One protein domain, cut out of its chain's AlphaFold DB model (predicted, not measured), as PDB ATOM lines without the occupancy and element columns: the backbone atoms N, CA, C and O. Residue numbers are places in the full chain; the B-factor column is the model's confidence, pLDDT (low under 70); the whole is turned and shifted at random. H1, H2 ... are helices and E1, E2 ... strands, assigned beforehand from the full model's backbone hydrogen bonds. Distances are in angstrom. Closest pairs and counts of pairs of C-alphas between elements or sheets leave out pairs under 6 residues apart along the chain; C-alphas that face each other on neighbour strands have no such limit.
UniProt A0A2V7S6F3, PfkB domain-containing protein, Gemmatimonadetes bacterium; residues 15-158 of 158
ATOM      1  N   GLN A  15      15.428  33.953 -25.830       60.91
ATOM      2  CA  GLN A  15      14.365  34.945 -25.617       60.91
ATOM      3  C   GLN A  15      13.128  34.409 -24.877       60.91
ATOM      4  O   GLN A  15      12.753  35.017 -23.872       60.91
ATOM      5  N   PRO A  16      12.528  33.265 -25.272       68.62
ATOM      6  CA  PRO A  16      11.318  32.764 -24.621       68.62
ATOM      7  C   PRO A  16      11.531  32.322 -23.165       68.62
ATOM      8  O   PRO A  16      10.551  32.152 -22.447       68.62
ATOM      9  N   VAL A  17      12.779  32.148 -22.710       80.75
ATOM     10  CA  VAL A  17      13.092  31.765 -21.322       80.75
ATOM     11  C   VAL A  17      13.419  32.980 -20.455       80.75
ATOM     12  O   VAL A  17      12.975  33.053 -19.313       80.75
ATOM     13  N   ILE A  18      14.192  33.938 -20.974       84.00
ATOM     14  CA  ILE A  18      14.665  35.076 -20.175       84.00
ATOM     15  C   ILE A  18      13.580  36.133 -19.983       84.00
ATOM     16  O   ILE A  18      13.479  36.692 -18.894       84.00
ATOM     17  N   GLU A  19      12.762  36.407 -21.001       82.88
ATOM     18  CA  GLU A  19      11.736  37.447 -20.899       82.88
ATOM     19  C   GLU A  19      10.729  37.176 -19.762       82.88
ATOM     20  O   GLU A  19      10.542  38.081 -18.947       82.88
ATOM     21  N   PRO A  20      10.178  35.955 -19.586       87.56
ATOM     22  CA  PRO A  20       9.328  35.644 -18.434       87.56
ATOM     23  C   PRO A  20      10.027  35.801 -17.078       87.56
ATOM     24  O   PRO A  20       9.396  36.210 -16.111       87.56
ATOM     25  N   LEU A  21      11.329  35.504 -16.992       87.00
ATOM     26  CA  LEU A  21      12.103  35.662 -15.752       87.00
ATOM     27  C   LEU A  21      12.420  37.127 -15.440       87.00
ATOM     28  O   LEU A  21      12.604  37.489 -14.281       87.00
ATOM     29  N   ALA A  22      12.513  37.965 -16.472       87.56
ATOM     30  CA  ALA A  22      12.726  39.394 -16.325       87.56
ATOM     31  C   ALA A  22      11.430  40.145 -15.979       87.56
ATOM     32  O   ALA A  22      11.501  41.289 -15.536       87.56
ATOM     33  N   GLN A  23      10.254  39.540 -16.168       88.00
ATOM     34  CA  GLN A  23       8.985  40.168 -15.812       88.00
ATOM     35  C   GLN A  23       8.845  40.326 -14.293       88.00
ATOM     36  O   GLN A  23       8.966  39.367 -13.535       88.00
ATOM     37  N   GLY A  24       8.557  41.552 -13.850       80.81
ATOM     38  CA  GLY A  24       8.299  41.863 -12.441       80.81
ATOM     39  C   GLY A  24       9.550  42.025 -11.573       80.81
ATOM     40  O   GLY A  24       9.421  42.119 -10.355       80.81
ATOM     41  N   VAL A  25      10.752  42.078 -12.163       90.50
ATOM     42  CA  VAL A  25      11.973  42.408 -11.409       90.50
ATOM     43  C   VAL A  25      12.046  43.913 -11.148       90.50
ATOM     44  O   VAL A  25      11.859  44.712 -12.062       90.50
ATOM     45  N   ASP A  26      12.386  44.328  -9.928       91.50
ATOM     46  CA  ASP A  26      12.531  45.755  -9.599       91.50
ATOM     47  C   ASP A  26      13.737  46.410 -10.280       91.50
ATOM     48  O   ASP A  26      13.691  47.584 -10.658       91.50
ATOM     49  N   VAL A  27      14.831  45.656 -10.410       94.00
ATOM     50  CA  VAL A  27      16.113  46.127 -10.937       94.00
ATOM     51  C   VAL A  27      16.611  45.141 -11.983       94.00
ATOM     52  O   VAL A  27      16.863  43.978 -11.672       94.00
ATOM     53  N   LEU A  28      16.811  45.619 -13.209       95.75
ATOM     54  CA  LEU A  28      17.456  44.862 -14.275       95.75
ATOM     55  C   LEU A  28      18.855  45.416 -14.531       95.75
ATOM     56  O   LEU A  28      19.028  46.612 -14.763       95.75
ATOM     57  N   ILE A  29      19.859  44.539 -14.514       96.69
ATOM     58  CA  ILE A  29      21.263  44.885 -14.754       96.69
ATOM     59  C   ILE A  29      21.732  44.162 -16.012       96.69
ATOM     60  O   ILE A  29      21.502  42.964 -16.168       96.69
ATOM     61  N   GLY A  30      22.412  44.869 -16.910       94.62
ATOM     62  CA  GLY A  30      22.908  44.245 -18.128       94.62
ATOM     63  C   GLY A  30      23.932  45.065 -18.892       94.62
ATOM     64  O   GLY A  30      24.520  46.027 -18.401       94.62
ATOM     65  N   ASN A  31      24.147  44.650 -20.134       92.69
ATOM     66  CA  ASN A  31      24.844  45.428 -21.149       92.69
ATOM     67  C   ASN A  31      24.039  45.364 -22.460       92.69
ATOM     68  O   ASN A  31      23.262  44.419 -22.647       92.69
ATOM     69  N   PRO A  32      24.227  46.318 -23.390       87.31
ATOM     70  CA  PRO A  32      23.436  46.374 -24.621       87.31
ATOM     71  C   PRO A  32      23.499  45.100 -25.477       87.31
ATOM     72  O   PRO A  32      22.508  44.719 -26.098       87.31
ATOM     73  N   ALA A  33      24.641  44.405 -25.506       87.19
ATOM     74  CA  ALA A  33      24.792  43.183 -26.294       87.19
ATOM     75  C   ALA A  33      23.969  42.019 -25.717       87.19
ATOM     76  O   ALA A  33      23.301  41.316 -26.477       87.19
ATOM     77  N   ALA A  34      23.987  41.843 -24.392       88.94
ATOM     78  CA  ALA A  34      23.215  40.824 -23.690       88.94
ATOM     79  C   ALA A  34      21.712  41.104 -23.783       88.94
ATOM     80  O   ALA A  34      20.958  40.215 -24.159       88.94
ATOM     81  N   VAL A  35      21.290  42.352 -23.552       90.19
ATOM     82  CA  VAL A  35      19.889  42.777 -23.711       90.19
ATOM     83  C   VAL A  35      19.385  42.474 -25.120       90.19
ATOM     84  O   VAL A  35      18.323  41.877 -25.283       90.19
ATOM     85  N   ARG A  36      20.149  42.841 -26.154       89.12
ATOM     86  CA  ARG A  36      19.755  42.572 -27.541       89.12
ATOM     87  C   ARG A  36      19.617  41.075 -27.809       89.12
ATOM     88  O   ARG A  36      18.674  40.666 -28.477       89.12
ATOM     89  N   ALA A  37      20.547  40.264 -27.308       86.94
ATOM     90  CA  ALA A  37      20.522  38.819 -27.507       86.94
ATOM     91  C   ALA A  37      19.373  38.139 -26.744       86.94
ATOM     92  O   ALA A  37      18.698  37.281 -27.303       86.94
ATOM     93  N   MET A  38      19.141  38.530 -25.490       87.62
ATOM     94  CA  MET A  38      18.235  37.838 -24.569       87.62
ATOM     95  C   MET A  38      16.808  38.385 -24.568       87.62
ATOM     96  O   MET A  38      15.892  37.634 -24.279       87.62
ATOM     97  N   LEU A  39      16.605  39.668 -24.877       87.44
ATOM     98  CA  LEU A  39      15.290  40.327 -24.835       87.44
ATOM     99  C   LEU A  39      14.859  40.879 -26.201       87.44
ATOM    100  O   LEU A  39      13.770  41.438 -26.337       87.44
ATOM    101  N   GLY A  40      15.730  40.805 -27.213       87.69
ATOM    102  CA  GLY A  40      15.448  41.353 -28.542       87.69
ATOM    103  C   GLY A  40      15.308  42.878 -28.562       87.69
ATOM    104  O   GLY A  40      14.804  43.436 -29.535       87.69
ATOM    105  N   VAL A  41      15.732  43.568 -27.500       86.44
ATOM    106  CA  VAL A  41      15.639  45.027 -27.401       86.44
ATOM    107  C   VAL A  41      16.922  45.655 -27.935       86.44
ATOM    108  O   VAL A  41      18.012  45.438 -27.410       86.44
ATOM    109  N   ALA A  42      16.780  46.467 -28.977       83.56
ATOM    110  CA  ALA A  42      17.825  47.340 -29.494       83.56
ATOM    111  C   ALA A  42      17.229  48.720 -29.803       83.56
ATOM    112  O   ALA A  42      16.059  48.820 -30.183       83.56
ATOM    113  N   ALA A  43      18.026  49.770 -29.618       80.38
ATOM    114  CA  ALA A  43      17.694  51.148 -29.966       80.38
ATOM    115  C   ALA A  43      18.982  51.942 -30.239       80.38
ATOM    116  O   ALA A  43      20.081  51.424 -30.024       80.38
ATOM    117  N   GLU A  44      18.843  53.177 -30.720       82.06
ATOM    118  CA  GLU A  44      19.977  54.021 -31.126       82.06
ATOM    119  C   GLU A  44      20.768  54.578 -29.938       82.06
ATOM    120  O   GLU A  44      21.960  54.850 -30.056       82.06
ATOM    121  N   ASN A  45      20.119  54.731 -28.780       88.44
ATOM    122  CA  ASN A  45      20.729  55.282 -27.575       88.44
ATOM    123  C   ASN A  45      20.312  54.523 -26.305       88.44
ATOM    124  O   ASN A  45      19.278  53.850 -26.257       88.44
ATOM    125  N   ASP A  46      21.121  54.671 -25.254       89.38
ATOM    126  CA  ASP A  46      20.939  53.982 -23.973       89.38
ATOM    127  C   ASP A  46      19.578  54.273 -23.312       89.38
ATOM    128  O   ASP A  46      19.006  53.393 -22.671       89.38
ATOM    129  N   CYS A  47      19.042  55.489 -23.477       90.31
ATOM    130  CA  CYS A  47      17.765  55.894 -22.882       90.31
ATOM    131  C   CYS A  47      16.594  55.136 -23.496       90.31
ATOM    132  O   CYS A  47      15.753  54.597 -22.778       90.31
ATOM    133  N   GLU A  48      16.567  55.013 -24.818       92.12
ATOM    134  CA  GLU A  48      15.547  54.225 -25.499       92.12
ATOM    135  C   GLU A  48      15.659  52.737 -25.190       92.12
ATOM    136  O   GLU A  48      14.631  52.088 -24.982       92.12
ATOM    137  N   VAL A  49      16.880  52.192 -25.124       92.69
ATOM    138  CA  VAL A  49      17.088  50.797 -24.712       92.69
ATOM    139  C   VAL A  49      16.524  50.587 -23.307       92.69
ATOM    140  O   VAL A  49      15.685  49.708 -23.114       92.69
ATOM    141  N   ALA A  50      16.925  51.416 -22.340       94.62
ATOM    142  CA  ALA A  50      16.499  51.288 -20.952       94.62
ATOM    143  C   ALA A  50      14.984  51.472 -20.776       94.62
ATOM    144  O   ALA A  50      14.343  50.668 -20.101       94.62
ATOM    145  N   ARG A  51      14.385  52.458 -21.456       94.56
ATOM    146  CA  ARG A  51      12.936  52.690 -21.445       94.56
ATOM    147  C   ARG A  51      12.156  51.513 -22.034       94.56
ATOM    148  O   ARG A  51      11.128  51.127 -21.481       94.56
ATOM    149  N   ARG A  52      12.627  50.929 -23.142       93.88
ATOM    150  CA  ARG A  52      11.991  49.749 -23.760       93.88
ATOM    151  C   ARG A  52      12.073  48.528 -22.851       93.88
ATOM    152  O   ARG A  52      11.085  47.810 -22.743       93.88
ATOM    153  N   ILE A  53      13.213  48.311 -22.192       93.50
ATOM    154  CA  ILE A  53      13.364  47.244 -21.196       93.50
ATOM    155  C   ILE A  53      12.387  47.463 -20.040       93.50
ATOM    156  O   ILE A  53      11.613  46.563 -19.733       93.50
ATOM    157  N   ALA A  54      12.380  48.657 -19.440       93.81
ATOM    158  CA  ALA A  54      11.509  48.976 -18.312       93.81
ATOM    159  C   ALA A  54      10.029  48.736 -18.651       93.81
ATOM    160  O   ALA A  54       9.320  48.092 -17.885       93.81
ATOM    161  N   GLY A  55       9.581  49.168 -19.836       92.06
ATOM    162  CA  GLY A  55       8.207  48.944 -20.291       92.06
ATOM    163  C   GLY A  55       7.870  47.476 -20.577       92.06
ATOM    164  O   GLY A  55       6.769  47.040 -20.259       92.06
ATOM    165  N   ARG A  56       8.796  46.705 -21.162       90.06
ATOM    166  CA  ARG A  56       8.572  45.284 -21.491       90.06
ATOM    167  C   ARG A  56       8.614  44.367 -20.271       90.06
ATOM    168  O   ARG A  56       7.799  43.460 -20.156       90.06
ATOM    169  N   CYS A  57       9.571  44.598 -19.382       90.19
ATOM    170  CA  CYS A  57       9.830  43.751 -18.222       90.19
ATOM    171  C   CYS A  57       9.113  44.251 -16.953       90.19
ATOM    172  O   CYS A  57       9.082  43.551 -15.946       90.19
ATOM    173  N   GLY A  58       8.532  45.455 -16.979       90.31
ATOM    174  CA  GLY A  58       7.904  46.069 -15.807       90.31
ATOM    175  C   GLY A  58       8.907  46.498 -14.733       90.31
ATOM    176  O   GLY A  58       8.538  46.611 -13.568       90.31
ATOM    177  N   CYS A  59      10.175  46.712 -15.100       90.56
ATOM    178  CA  CYS A  59      11.223  47.072 -14.147       90.56
ATOM    179  C   CYS A  59      11.137  48.533 -13.724       90.56
ATOM    180  O   CYS A  59      11.004  49.426 -14.564       90.56
ATOM    181  N   ARG A  60      11.345  48.791 -12.428       92.31
ATOM    182  CA  ARG A  60      11.490  50.156 -11.912       92.31
ATOM    183  C   ARG A  60      12.831  50.763 -12.313       92.31
ATOM    184  O   ARG A  60      12.884  51.931 -12.684       92.31
ATOM    185  N   VAL A  61      13.908  49.986 -12.226       94.75
ATOM    186  CA  VAL A  61      15.275  50.444 -12.496       94.75
ATOM    187  C   VAL A  61      15.933  49.573 -13.555       94.75
ATOM    188  O   VAL A  61      15.886  48.346 -13.481       94.75
ATOM    189  N   VAL A  62      16.604  50.207 -14.516       96.75
ATOM    190  CA  VAL A  62      17.431  49.522 -15.516       96.75
ATOM    191  C   VAL A  62      18.840  50.104 -15.491       96.75
ATOM    192  O   VAL A  62      19.018  51.297 -15.720       96.75
ATOM    193  N   ALA A  63      19.846  49.273 -15.233       97.81
ATOM    194  CA  ALA A  63      21.252  49.659 -15.236       97.81
ATOM    195  C   ALA A  63      22.004  48.959 -16.373       97.81
ATOM    196  O   ALA A  63      22.007  47.730 -16.465       97.81
ATOM    197  N   LEU A  64      22.661  49.734 -17.238       97.38
ATOM    198  CA  LEU A  64      23.394  49.206 -18.389       97.38
ATOM    199  C   LEU A  64      24.862  49.608 -18.314       97.38
ATOM    200  O   LEU A  64      25.199  50.789 -18.316       97.38
ATOM    201  N   THR A  65      25.735  48.607 -18.275       97.50
ATOM    202  CA  THR A  65      27.187  48.786 -18.348       97.50
ATOM    203  C   THR A  65      27.642  48.974 -19.792       97.50
ATOM    204  O   THR A  65      27.103  48.368 -20.724       97.50
ATOM    205  N   SER A  66      28.675  49.794 -19.969       95.75
ATOM    206  CA  SER A  66      29.338  50.039 -21.241       95.75
ATOM    207  C   SER A  66      30.840  49.838 -21.093       95.75
ATOM    208  O   SER A  66      31.483  50.365 -20.181       95.75
ATOM    209  N   ARG A  67      31.397  49.052 -22.017       94.81
ATOM    210  CA  ARG A  67      32.830  48.796 -22.114       94.81
ATOM    211  C   ARG A  67      33.320  49.187 -23.494       94.81
ATOM    212  O   ARG A  67      32.889  48.618 -24.493       94.81
ATOM    213  N   GLU A  68      34.275  50.096 -23.512       95.25
ATOM    214  CA  GLU A  68      34.962  50.580 -24.698       95.25
ATOM    215  C   GLU A  68      36.376  49.993 -24.722       95.25
ATOM    216  O   GLU A  68      37.097  50.081 -23.732       95.25
ATOM    217  N   VAL A  69      36.787  49.367 -25.825       95.19
ATOM    218  CA  VAL A  69      38.152  48.835 -25.969       95.19
ATOM    219  C   VAL A  69      39.010  49.907 -26.637       95.19
ATOM    220  O   VAL A  69      38.843  50.157 -27.826       95.19
ATOM    221  N   LEU A  70      39.908  50.540 -25.877       96.62
ATOM    222  CA  LEU A  70      40.812  51.596 -26.364       96.62
ATOM    223  C   LEU A  70      42.155  51.019 -26.828       96.62
ATOM    224  O   LEU A  70      42.786  51.530 -27.747       96.62
ATOM    225  N   GLY A  71      42.570  49.911 -26.218       95.31
ATOM    226  CA  GLY A  71      43.751  49.143 -26.584       95.31
ATOM    227  C   GLY A  71      43.754  47.771 -25.917       95.31
ATOM    228  O   GLY A  71      42.848  47.428 -25.160       95.31
ATOM    229  N   ALA A  72      44.806  46.981 -26.156       92.44
ATOM    230  CA  ALA A  72      44.883  45.588 -25.695       92.44
ATOM    231  C   ALA A  72      44.727  45.413 -24.172       92.44
ATOM    232  O   ALA A  72      44.287  44.360 -23.711       92.44
ATOM    233  N   ARG A  73      45.113  46.427 -23.388       94.56
ATOM    234  CA  ARG A  73      44.969  46.443 -21.924       94.56
ATOM    235  C   ARG A  73      44.367  47.740 -21.408       94.56
ATOM    236  O   ARG A  73      44.466  47.996 -20.219       94.56
ATOM    237  N   GLU A  74      43.793  48.568 -22.267       97.69
ATOM    238  CA  GLU A  74      43.232  49.854 -21.861       97.69
ATOM    239  C   GLU A  74      41.785  49.922 -22.318       97.69
ATOM    240  O   GLU A  74      41.512  49.904 -23.517       97.69
ATOM    241  N   HIS A  75      40.855  49.946 -21.370       97.44
ATOM    242  CA  HIS A  75      39.428  49.983 -21.664       97.44
ATOM    243  C   HIS A  75      38.771  51.178 -20.970       97.44
ATOM    244  O   HIS A  75      39.109  51.510 -19.835       97.44
ATOM    245  N   GLY A  76      37.791  51.789 -21.633       97.81
ATOM    246  CA  GLY A  76      36.830  52.681 -21.000       97.81
ATOM    247  C   GLY A  76      35.716  51.872 -20.336       97.81
ATOM    248  O   GLY A  76      35.178  50.940 -20.935       97.81
ATOM    249  N   TRP A  77      35.364  52.227 -19.105       97.69
ATOM    250  CA  TRP A  77      34.285  51.615 -18.334       97.69
ATOM    251  C   TRP A  77      33.335  52.690 -17.816       97.69
ATOM    252  O   TRP A  77      33.761  53.655 -17.177       97.69
ATOM    253  N   SER A  78      32.050  52.542 -18.110       98.12
ATOM    254  CA  SER A  78      30.991  53.430 -17.628       98.12
ATOM    255  C   SER A  78      29.667  52.677 -17.546       98.12
ATOM    256  O   SER A  78      29.559  51.530 -17.985       98.12
ATOM    257  N   ALA A  79      28.649  53.311 -16.984       98.38
ATOM    258  CA  ALA A  79      27.302  52.772 -16.980       98.38
ATOM    259  C   ALA A  79      26.254  53.886 -17.011       98.38
ATOM    260  O   ALA A  79      26.545  55.065 -16.796       98.38
ATOM    261  N   VAL A  80      25.015  53.485 -17.265       97.94
ATOM    262  CA  VAL A  80      23.827  54.314 -17.081       97.94
ATOM    263  C   VAL A  80      22.867  53.641 -16.110       97.94
ATOM    264  O   VAL A  80      22.840  52.412 -16.024       97.94
ATOM    265  N   ILE A  81      22.058  54.441 -15.420       97.88
ATOM    266  CA  ILE A  81      20.899  53.972 -14.656       97.88
ATOM    267  C   ILE A  81      19.665  54.755 -15.102       97.88
ATOM    268  O   ILE A  81      19.697  55.980 -15.215       97.88
ATOM    269  N   TYR A  82      18.590  54.038 -15.386       97.19
ATOM    270  CA  TYR A  82      17.290  54.584 -15.741       97.19
ATOM    271  C   TYR A  82      16.299  54.278 -14.625       97.19
ATOM    272  O   TYR A  82      16.222  53.131 -14.181       97.19
ATOM    273  N   ASP A  83      15.547  55.289 -14.202       95.38
ATOM    274  CA  ASP A  83      14.446  55.149 -13.251       95.38
ATOM    275  C   ASP A  83      13.121  55.390 -13.983       95.38
ATOM    276  O   ASP A  83      12.860  56.479 -14.496       95.38
ATOM    277  N   ALA A  84      12.286  54.354 -14.052       94.50
ATOM    278  CA  ALA A  84      11.000  54.396 -14.732       94.50
ATOM    279  C   ALA A  84       9.968  55.270 -14.003       94.50
ATOM    280  O   ALA A  84       9.060  55.788 -14.650       94.50
ATOM    281  N   ALA A  85      10.105  55.464 -12.685       92.38
ATOM    282  CA  ALA A  85       9.184  56.290 -11.909       92.38
ATOM    283  C   ALA A  85       9.349  57.781 -12.234       92.38
ATOM    284  O   ALA A  85       8.368  58.523 -12.262       92.38
ATOM    285  N   THR A  86      10.580  58.219 -12.506       93.94
ATOM    286  CA  THR A  86      10.894  59.613 -12.864       93.94
ATOM    287  C   THR A  86      11.083  59.813 -14.368       93.94
ATOM    288  O   THR A  86      11.073  60.946 -14.846       93.94
ATOM    289  N   GLY A  87      11.301  58.735 -15.123       94.06
ATOM    290  CA  GLY A  87      11.691  58.781 -16.530       94.06
ATOM    291  C   GLY A  87      13.113  59.303 -16.764       94.06
ATOM    292  O   GLY A  87      13.460  59.609 -17.905       94.06
ATOM    293  N   SER A  88      13.934  59.430 -15.716       94.81
ATOM    294  CA  SER A  88      15.281  60.000 -15.810       94.81
ATOM    295  C   SER A  88      16.335  58.944 -16.130       94.81
ATOM    296  O   SER A  88      16.329  57.863 -15.540       94.81
ATOM    297  N   LEU A  89      17.295  59.300 -16.986       96.88
ATOM    298  CA  LEU A  89      18.519  58.534 -17.209       96.88
ATOM    299  C   LEU A  89      19.725  59.307 -16.674       96.88
ATOM    300  O   LEU A  89      19.963  60.446 -17.076       96.88
ATOM    301  N   LEU A  90      20.508  58.669 -15.810       97.75
ATOM    302  CA  LEU A  90      21.791  59.182 -15.336       97.75
ATOM    303  C   LEU A  90      22.925  58.372 -15.961       97.75
ATOM    304  O   LEU A  90      22.780  57.177 -16.222       97.75
ATOM    305  N   ARG A  91      24.066  59.023 -16.176       97.88
ATOM    306  CA  ARG A  91      25.294  58.403 -16.681       97.88
ATOM    307  C   ARG A  91      26.399  58.587 -15.655       97.88
ATOM    308  O   ARG A  91      26.534  59.673 -15.101       97.88
ATOM    309  N   SER A  92      27.176  57.535 -15.429       98.31
ATOM    310  CA  SER A  92      28.310  57.593 -14.520       98.31
ATOM    311  C   SER A  92      29.486  58.347 -15.135       98.31
ATOM    312  O   SER A  92      29.585  58.492 -16.360       98.31
ATOM    313  N   ARG A  93      30.470  58.688 -14.305       97.25
ATOM    314  CA  ARG A  93      31.835  58.947 -14.770       97.25
ATOM    315  C   ARG A  93      32.362  57.774 -15.601       97.25
ATOM    316  O   ARG A  93      31.985  56.612 -15.413       97.25
ATOM    317  N   ARG A  94      33.244  58.097 -16.549       97.56
ATOM    318  CA  ARG A  94      33.985  57.124 -17.358       97.56
ATOM    319  C   ARG A  94      35.350  56.891 -16.725       97.56
ATOM    320  O   ARG A  94      36.132  57.828 -16.603       97.56
ATOM    321  N   HIS A  95      35.655  55.640 -16.408       97.38
ATOM    322  CA  HIS A  95      36.962  55.228 -15.908       97.38
ATOM    323  C   HIS A  95      37.768  54.613 -17.048       97.38
ATOM    324  O   HIS A  95      37.316  53.663 -17.686       97.38
ATOM    325  N   VAL A  96      38.963  55.141 -17.306       97.31
ATOM    326  CA  VAL A  96      39.943  54.458 -18.157       97.31
ATOM    327  C   VAL A  96      40.747  53.534 -17.260       97.31
ATOM    328  O   VAL A  96      41.415  53.987 -16.334       97.31
ATOM    329  N   VAL A  97      40.642  52.231 -17.504       96.62
ATOM    330  CA  VAL A  97      41.275  51.205 -16.676       96.62
ATOM    331  C   VAL A  97      42.341  50.461 -17.456       96.62
ATOM    332  O   VAL A  97      42.136  50.050 -18.602       96.62
ATOM    333  N   ARG A  98      43.475  50.221 -16.792       97.12
ATOM    334  CA  ARG A  98      44.470  49.266 -17.264       97.12
ATOM    335  C   ARG A  98      44.036  47.857 -16.867       97.12
ATOM    336  O   ARG A  98      44.189  47.453 -15.718       97.12
ATOM    337  N   VAL A  99      43.478  47.124 -17.819       97.12
ATOM    338  CA  VAL A  99      42.871  45.813 -17.601       97.12
ATOM    339  C   VAL A  99      43.933  44.753 -17.324       97.12
ATOM    340  O   VAL A  99      44.828  44.488 -18.138       97.12
ATOM    341  N   VAL A 100      43.791  44.123 -16.161       96.62
ATOM    342  CA  VAL A 100      44.529  42.921 -15.761       96.62
ATOM    343  C   VAL A 100      43.734  41.689 -16.167       96.62
ATOM    344  O   VAL A 100      44.284  40.818 -16.839       96.62
ATOM    345  N   ASP A 101      42.440  41.672 -15.840       93.25
ATOM    346  CA  ASP A 101      41.494  40.635 -16.232       93.25
ATOM    347  C   ASP A 101      40.161  41.270 -16.638       93.25
ATOM    348  O   ASP A 101      39.633  42.167 -15.983       93.25
ATOM    349  N   ARG A 102      39.617  40.813 -17.761       89.31
ATOM    350  CA  ARG A 102      38.383  41.342 -18.348       89.31
ATOM    351  C   ARG A 102      37.121  40.672 -17.796       89.31
ATOM    352  O   ARG A 102      36.021  41.124 -18.129       89.31
ATOM    353  N   VAL A 103      37.272  39.587 -17.037       92.75
ATOM    354  CA  VAL A 103      36.178  38.814 -16.434       92.75
ATOM    355  C   VAL A 103      35.748  39.445 -15.106       92.75
ATOM    356  O   VAL A 103      36.545  40.047 -14.381       92.75
ATOM    357  N   GLY A 104      34.449  39.363 -14.811       93.62
ATOM    358  CA  GLY A 104      33.870  39.791 -13.537       93.62
ATOM    359  C   GLY A 104      33.542  41.281 -13.415       93.62
ATOM    360  O   GLY A 104      32.896  41.667 -12.451       93.62
ATOM    361  N   GLY A 105      33.920  42.145 -14.368       95.81
ATOM    362  CA  GLY A 105      33.622  43.589 -14.277       95.81
ATOM    363  C   GLY A 105      32.121  43.903 -14.151       95.81
ATOM    364  O   GLY A 105      31.729  44.767 -13.370       95.81
ATOM    365  N   GLY A 106      31.275  43.150 -14.865       96.69
ATOM    366  CA  GLY A 106      29.817  43.243 -14.744       96.69
ATOM    367  C   GLY A 106      29.295  42.755 -13.390       96.69
ATOM    368  O   GLY A 106      28.423  43.400 -12.817       96.69
ATOM    369  N   ASP A 107      29.872  41.685 -12.841       96.62
ATOM    370  CA  ASP A 107      29.502  41.157 -11.520       96.62
ATOM    371  C   ASP A 107      29.946  42.101 -10.396       96.62
ATOM    372  O   ASP A 107      29.205  42.332  -9.445       96.62
ATOM    373  N   GLY A 108      31.123  42.721 -10.537       97.50
ATOM    374  CA  GLY A 108      31.602  43.777  -9.644       97.50
ATOM    375  C   GLY A 108      30.688  45.002  -9.661       97.50
ATOM    376  O   GLY A 108      30.347  45.525  -8.600       97.50
ATOM    377  N   PHE A 109      30.223  45.412 -10.847       98.44
ATOM    378  CA  PHE A 109      29.208  46.456 -10.981       98.44
ATOM    379  C   PHE A 109      27.888  46.054 -10.318       98.44
ATOM    380  O   PHE A 109      27.344  46.821  -9.529       98.44
ATOM    381  N   ALA A 110      27.382  44.850 -10.596       97.81
ATOM    382  CA  ALA A 110      26.117  44.377 -10.048       97.81
ATOM    383  C   ALA A 110      26.155  44.297  -8.515       97.81
ATOM    384  O   ALA A 110      25.259  44.819  -7.853       97.81
ATOM    385  N   ALA A 111      27.220  43.725  -7.947       97.38
ATOM    386  CA  ALA A 111      27.429  43.669  -6.504       97.38
ATOM    387  C   ALA A 111      27.508  45.074  -5.888       97.38
ATOM    388  O   ALA A 111      26.865  45.332  -4.872       97.38
ATOM    389  N   GLY A 112      28.241  45.997  -6.523       97.88
ATOM    390  CA  GLY A 112      28.331  47.390  -6.083       97.88
ATOM    391  C   GLY A 112      26.982  48.111  -6.117       97.88
ATOM    392  O   GLY A 112      26.625  48.788  -5.152       97.88
ATOM    393  N   LEU A 113      26.196  47.918  -7.180       98.19
ATOM    394  CA  LEU A 113      24.874  48.527  -7.318       98.19
ATOM    395  C   LEU A 113      23.905  47.995  -6.261       98.19
ATOM    396  O   LEU A 113      23.251  48.783  -5.581       98.19
ATOM    397  N   ILE A 114      23.847  46.674  -6.082       96.94
ATOM    398  CA  ILE A 114      23.007  46.038  -5.061       96.94
ATOM    399  C   ILE A 114      23.404  46.541  -3.671       96.94
ATOM    400  O   ILE A 114      22.538  46.971  -2.910       96.94
ATOM    401  N   ALA A 115      24.702  46.559  -3.353       97.00
ATOM    402  CA  ALA A 115      25.191  47.056  -2.072       97.00
ATOM    403  C   ALA A 115      24.792  48.521  -1.836       97.00
ATOM    404  O   ALA A 115      24.306  48.858  -0.757       97.00
ATOM    405  N   ALA A 116      24.943  49.396  -2.832       97.19
ATOM    406  CA  ALA A 116      24.576  50.802  -2.708       97.19
ATOM    407  C   ALA A 116      23.061  51.016  -2.534       97.19
ATOM    408  O   ALA A 116      22.650  51.803  -1.679       97.19
ATOM    409  N   LEU A 117      22.233  50.294  -3.296       94.69
ATOM    410  CA  LEU A 117      20.772  50.376  -3.208       94.69
ATOM    411  C   LEU A 117      20.245  49.849  -1.866       94.69
ATOM    412  O   LEU A 117      19.384  50.483  -1.258       94.69
ATOM    413  N   VAL A 118      20.793  48.737  -1.361       95.75
ATOM    414  CA  VAL A 118      20.452  48.198  -0.030       95.75
ATOM    415  C   VAL A 118      20.813  49.192   1.078       95.75
ATOM    416  O   VAL A 118      20.058  49.351   2.036       95.75
ATOM    417  N   ASN A 119      21.913  49.929   0.913       95.19
ATOM    418  CA  ASN A 119      22.311  51.016   1.812       95.19
ATOM    419  C   ASN A 119      21.574  52.345   1.542       95.19
ATOM    420  O   ASN A 119      21.977  53.383   2.063       95.19
ATOM    421  N   ARG A 120      20.485  52.325   0.758       93.44
ATOM    422  CA  ARG A 120      19.599  53.469   0.479       93.44
ATOM    423  C   ARG A 120      20.302  54.692  -0.114       93.44
ATOM    424  O   ARG A 120      19.842  55.816   0.082       93.44
ATOM    425  N   ARG A 121      21.390  54.486  -0.858       92.50
ATOM    426  CA  ARG A 121      21.996  55.570  -1.637       92.50
ATOM    427  C   ARG A 121      21.040  56.035  -2.722       92.50
ATOM    428  O   ARG A 121      20.288  55.235  -3.288       92.50
ATOM    429  N   VAL A 122      21.098  57.322  -3.043       93.00
ATOM    430  CA  VAL A 122      20.342  57.857  -4.179       93.00
ATOM    431  C   VAL A 122      20.876  57.274  -5.499       93.00
ATOM    432  O   VAL A 122      22.054  56.913  -5.569       93.00
ATOM    433  N   PRO A 123      20.060  57.185  -6.568       91.88
ATOM    434  CA  PRO A 123      20.450  56.507  -7.810       91.88
ATOM    435  C   PRO A 123      21.772  56.986  -8.422       91.88
ATOM    436  O   PRO A 123      22.536  56.167  -8.927       91.88
ATOM    437  N   ALA A 124      22.068  58.288  -8.343       94.94
ATOM    438  CA  ALA A 124      23.323  58.858  -8.833       94.94
ATOM    439  C   ALA A 124      24.545  58.302  -8.079       94.94
ATOM    440  O   ALA A 124      25.492  57.820  -8.693       94.94
ATOM    441  N   GLU A 125      24.500  58.311  -6.746       96.75
ATOM    442  CA  GLU A 125      25.573  57.783  -5.896       96.75
ATOM    443  C   GLU A 125      25.719  56.268  -6.043       96.75
ATOM    444  O   GLU A 125      26.834  55.747  -6.062       96.75
ATOM    445  N   ALA A 126      24.597  55.553  -6.165       97.62
ATOM    446  CA  ALA A 126      24.601  54.113  -6.375       97.62
ATOM    447  C   ALA A 126      25.234  53.734  -7.719       97.62
ATOM    448  O   ALA A 126      26.029  52.796  -7.778       97.62
ATOM    449  N   LEU A 127      24.926  54.489  -8.778       98.38
ATOM    450  CA  LEU A 127      25.527  54.322 -10.095       98.38
ATOM    451  C   LEU A 127      27.040  54.578 -10.061       98.38
ATOM    452  O   LEU A 127      27.803  53.756 -10.560       98.38
ATOM    453  N   GLU A 128      27.480  55.680  -9.452       98.50
ATOM    454  CA  GLU A 128      28.905  56.005  -9.319       98.50
ATOM    455  C   GLU A 128      29.670  54.913  -8.559       98.50
ATOM    456  O   GLU A 128      30.683  54.405  -9.045       98.50
ATOM    457  N   PHE A 129      29.145  54.485  -7.408       98.50
ATOM    458  CA  PHE A 129      29.745  53.427  -6.596       98.50
ATOM    459  C   PHE A 129      29.840  52.096  -7.354       98.50
ATOM    460  O   PHE A 129      30.893  51.455  -7.371       98.50
ATOM    461  N   ALA A 130      28.765  51.696  -8.035       98.44
ATOM    462  CA  ALA A 130      28.735  50.483  -8.844       98.44
ATOM    463  C   ALA A 130      29.744  50.529 -10.000       98.44
ATOM    464  O   ALA A 130      30.481  49.566 -10.232       98.44
ATOM    465  N   THR A 131      29.813  51.653 -10.718       98.56
ATOM    466  CA  THR A 131      30.758  51.821 -11.827       98.56
ATOM    467  C   THR A 131      32.198  51.727 -11.339       98.56
ATOM    468  O   THR A 131      32.982  50.995 -11.948       98.56
ATOM    469  N   ALA A 132      32.541  52.390 -10.231       98.25
ATOM    470  CA  ALA A 132      33.881  52.328  -9.656       98.25
ATOM    471  C   ALA A 132      34.243  50.912  -9.168       98.25
ATOM    472  O   ALA A 132      35.352  50.443  -9.431       98.25
ATOM    473  N   ALA A 133      33.307  50.180  -8.549       98.31
ATOM    474  CA  ALA A 133      33.506  48.776  -8.177       98.31
ATOM    475  C   ALA A 133      33.792  47.878  -9.396       98.31
ATOM    476  O   ALA A 133      34.745  47.094  -9.386       98.31
ATOM    477  N   GLY A 134      33.016  48.024 -10.476       97.81
ATOM    478  CA  GLY A 134      33.250  47.303 -11.731       97.81
ATOM    479  C   GLY A 134      34.594  47.659 -12.378       97.81
ATOM    480  O   GLY A 134      35.315  46.770 -12.828       97.81
ATOM    481  N   ALA A 135      34.971  48.940 -12.363       97.81
ATOM    482  CA  ALA A 135      36.253  49.416 -12.878       97.81
ATOM    483  C   ALA A 135      37.438  48.824 -12.096       97.81
ATOM    484  O   ALA A 135      38.373  48.300 -12.701       97.81
ATOM    485  N   LEU A 136      37.378  48.847 -10.760       97.81
ATOM    486  CA  LEU A 136      38.398  48.253  -9.893       97.81
ATOM    487  C   LEU A 136      38.494  46.737 -10.082       97.81
ATOM    488  O   LEU A 136      39.592  46.191 -10.116       97.81
ATOM    489  N   LYS A 137      37.373  46.038 -10.291       97.75
ATOM    490  CA  LYS A 137      37.413  44.596 -10.565       97.75
ATOM    491  C   LYS A 137      38.266  44.253 -11.791       97.75
ATOM    492  O   LYS A 137      38.938  43.220 -11.790       97.75
ATOM    493  N   LEU A 138      38.266  45.099 -12.821       97.12
ATOM    494  CA  LEU A 138      39.037  44.872 -14.049       97.12
ATOM    495  C   LEU A 138      40.561  44.979 -13.843       97.12
ATOM    496  O   LEU A 138      41.333  44.557 -14.709       97.12
ATOM    497  N   THR A 139      41.014  45.519 -12.707       96.56
ATOM    498  CA  THR A 139      42.439  45.633 -12.350       96.56
ATOM    499  C   THR A 139      42.930  44.477 -11.467       96.56
ATOM    500  O   THR A 139      44.109  44.430 -11.121       96.56
ATOM    501  N   ILE A 140      42.060  43.511 -11.145       95.81
ATOM    502  CA  ILE A 140      42.346  42.381 -10.248       95.81
ATOM    503  C   ILE A 140      42.226  41.053 -11.020       95.81
ATOM    504  O   ILE A 140      41.232  40.859 -11.726       95.81
ATOM    505  N   PRO A 141      43.193  40.121 -10.878       95.75
ATOM    506  CA  PRO A 141      43.147  38.819 -11.545       95.75
ATOM    507  C   PRO A 141      42.047  37.897 -10.996       95.75
ATOM    508  O   PRO A 141      41.803  37.859  -9.787       95.75
ATOM    509  N   GLY A 142      41.453  37.092 -11.884       93.75
ATOM    510  CA  GLY A 142      40.411  36.120 -11.551       93.75
ATOM    511  C   GLY A 142      39.013  36.733 -11.492       93.75
ATOM    512  O   GLY A 142      38.834  37.927 -11.708       93.75
ATOM    513  N   ASP A 143      38.010  35.914 -11.184       91.81
ATOM    514  CA  ASP A 143      36.606  36.273 -11.438       91.81
ATOM    515  C   ASP A 143      35.971  37.098 -10.308       91.81
ATOM    516  O   ASP A 143      35.147  37.978 -10.556       91.81
ATOM    517  N   PHE A 144      36.371  36.860  -9.055       92.06
ATOM    518  CA  PHE A 144      35.735  37.484  -7.893       92.06
ATOM    519  C   PHE A 144      36.170  38.934  -7.668       92.06
ATOM    520  O   PHE A 144      37.357  39.267  -7.703       92.06
ATOM    521  N   CYS A 145      35.201  39.794  -7.346       91.00
ATOM    522  CA  CYS A 145      35.462  41.157  -6.898       91.00
ATOM    523  C   CYS A 145      35.960  41.148  -5.450       91.00
ATOM    524  O   CYS A 145      35.185  40.975  -4.516       91.00
ATOM    525  N   ARG A 146      37.275  41.318  -5.275       92.88
ATOM    526  CA  ARG A 146      37.952  41.402  -3.967       92.88
ATOM    527  C   ARG A 146      38.207  42.851  -3.541       92.88
ATOM    528  O   ARG A 146      39.212  43.136  -2.903       92.88
ATOM    529  N   VAL A 147      37.321  43.755  -3.948       94.69
ATOM    530  CA  VAL A 147      37.404  45.192  -3.671       94.69
ATOM    531  C   VAL A 147      36.546  45.509  -2.450       94.69
ATOM    532  O   VAL A 147      35.381  45.119  -2.385       94.69
ATOM    533  N   SER A 148      37.108  46.227  -1.485       96.69
ATOM    534  CA  SER A 148      36.379  46.729  -0.321       96.69
ATOM    535  C   SER A 148      35.602  48.007  -0.645       96.69
ATOM    536  O   SER A 148      36.006  48.802  -1.493       96.69
ATOM    537  N   ALA A 149      34.518  48.270   0.090       96.38
ATOM    538  CA  ALA A 149      33.761  49.513  -0.067       96.38
ATOM    539  C   ALA A 149      34.645  50.763   0.112       96.38
ATOM    540  O   ALA A 149      34.513  51.716  -0.647       96.38
ATOM    541  N   ALA A 150      35.596  50.739   1.052       97.44
ATOM    542  CA  ALA A 150      36.516  51.853   1.287       97.44
ATOM    543  C   ALA A 150      37.447  52.134   0.091       97.44
ATOM    544  O   ALA A 150      37.795  53.285  -0.162       97.44
ATOM    545  N   GLU A 151      37.855  51.103  -0.656       97.56
ATOM    546  CA  GLU A 151      38.635  51.286  -1.885       97.56
ATOM    547  C   GLU A 151      37.795  51.904  -3.001       97.56
ATOM    548  O   GLU A 151      38.293  52.777  -3.710       97.56
ATOM    549  N   VAL A 152      36.522  51.506  -3.115       97.62
ATOM    550  CA  VAL A 152      35.582  52.131  -4.055       97.62
ATOM    551  C   VAL A 152      35.417  53.615  -3.728       97.62
ATOM    552  O   VAL A 152      35.604  54.448  -4.609       97.62
ATOM    553  N   GLU A 153      35.155  53.963  -2.464       96.56
ATOM    554  CA  GLU A 153      35.008  55.366  -2.040       96.56
ATOM    555  C   GLU A 153      36.249  56.206  -2.345       96.56
ATOM    556  O   GLU A 153      36.140  57.342  -2.801       96.56
ATOM    557  N   ARG A 154      37.443  55.634  -2.156       96.69
ATOM    558  CA  ARG A 154      38.698  56.325  -2.461       96.69
ATOM    559  C   ARG A 154      38.815  56.678  -3.947       96.69
ATOM    560  O   ARG A 154      39.314  57.750  -4.263       96.69
ATOM    561  N   VAL A 155      38.336  55.812  -4.844       94.19
ATOM    562  CA  VAL A 155      38.274  56.103  -6.289       94.19
ATOM    563  C   VAL A 155      37.246  57.187  -6.599       94.19
ATOM    564  O   VAL A 155      37.442  57.973  -7.519       94.19
ATOM    565  N   LEU A 156      36.147  57.265  -5.848       94.00
ATOM    566  CA  LEU A 156      35.142  58.296  -6.097       94.00
ATOM    567  C   LEU A 156      35.630  59.705  -5.734       94.00
ATOM    568  O   LEU A 156      35.105  60.665  -6.300       94.00
ATOM    569  N   GLN A 157      36.613  59.810  -4.836       90.75
ATOM    570  CA  GLN A 157      37.200  61.056  -4.328       90.75
ATOM    571  C   GLN A 157      38.421  61.560  -5.118       90.75
ATOM    572  O   GLN A 157      38.900  62.657  -4.830       90.75
ATOM    573  N   SER A 158      38.939  60.775  -6.069       76.00
ATOM    574  CA  SER A 158      40.042  61.170  -6.960       76.00
ATOM    575  C   SER A 158      39.541  61.882  -8.209       76.00
ATOM    576  O   SER A 158      40.208  62.845  -8.634       76.00
TER     577      SER A 158
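AT A GLANCE: This is residues 15 to 158 of the 158 residues of the protein "PfkB domain-containing protein" of Gemmatimonadetes bacterium (UniProt A0A2V7S6F3). A twisted sheet of five strands, built round the long hairpin of E2 and E3, has the helical hairpin of H4 and H5 over one face and H3 over the opposite face. H6 packs crosswise on H5, while H2 only grazes the sheet and H1 packs on H2. The printed part has 144 residues, with six named helices and five named strands in the order H1 E1 H2 H3 E2 E3 E4 E5 H4 H5 H6; its class is mixed, helices and strands. The sheet is branched and mixed: E1 and E2 are parallel, while E2 and E3, E3 and E4, and E3 and E5 are antiparallel. The whole is compact, with a radius of gyration of the C-alphas of 14.7 A and spans of 36 by 33 by 25 A.

IN THESE COORDINATES: E2, residues 61 to 71, runs 31.8 A from C-alpha 61 at (15.275, 50.444, -12.496), and E3, residues 74 to 83, runs 30.5 A. E1 is residues 27 to 30, E4 88 to 91 and E5 95 to 98. H4, residues 105 to 118, measures 19.9 A; H5, residues 123 to 137, 20.9 A; H3, residues 46 to 57, 16.2 A. H1, residues 15 to 22, begins at C-alpha 15 (14.365, 34.945, -25.617); H2 is residues 32 to 39; H6, residues 149 to 156, ends at C-alpha 156 (35.142, 58.296, -6.097).

HOW THE PARTS SIT: E1 and E3 lie on opposite sides of E2, with N 28 and O 61 at 2.9 A and N 66 and O 78 at 2.8 A. E4 and E5 lie on the other side of E3 from E2; N 81 and O 90 are 2.9 A apart, N 77 and O 95 2.8 A. H5 is over E3 and E4 at a height over the sheet of 8.1 A; its closest C-alphas to E3 are Thr 131 and Ser 78, 6.0 A. H4, on the same face, touches H5 at Gly 112 and Ala 130, C-alphas 4.2 A apart, opposite ways at a shallow tilt of 34.5 degrees, only just short of steep. H3, on the opposite face, runs slantwise to E2 at 39 degrees on the local plane. H6 touches H5 about perpendicular, at 78 degrees, with C-alphas 133 and 152 closest at 5.7 A. H1 touches H2 about perpendicular, at 79 degrees, with C-alphas 15 and 38 closest at 4.9 A. Every O i to N i+4 pair is within hydrogen-bond range in H2, H3, H4, H5 and H6; in H1, 2 of 4 are.

THE WHOLE: The two C-alphas farthest apart, those of Pro 16 and Ser 158, are 44.1 A apart. The printed part has no cut, and the link from H5 to H6, 11 residues, is long. Mean pLDDT of the printed part is 93.4, with residues 15 to 16 under 70.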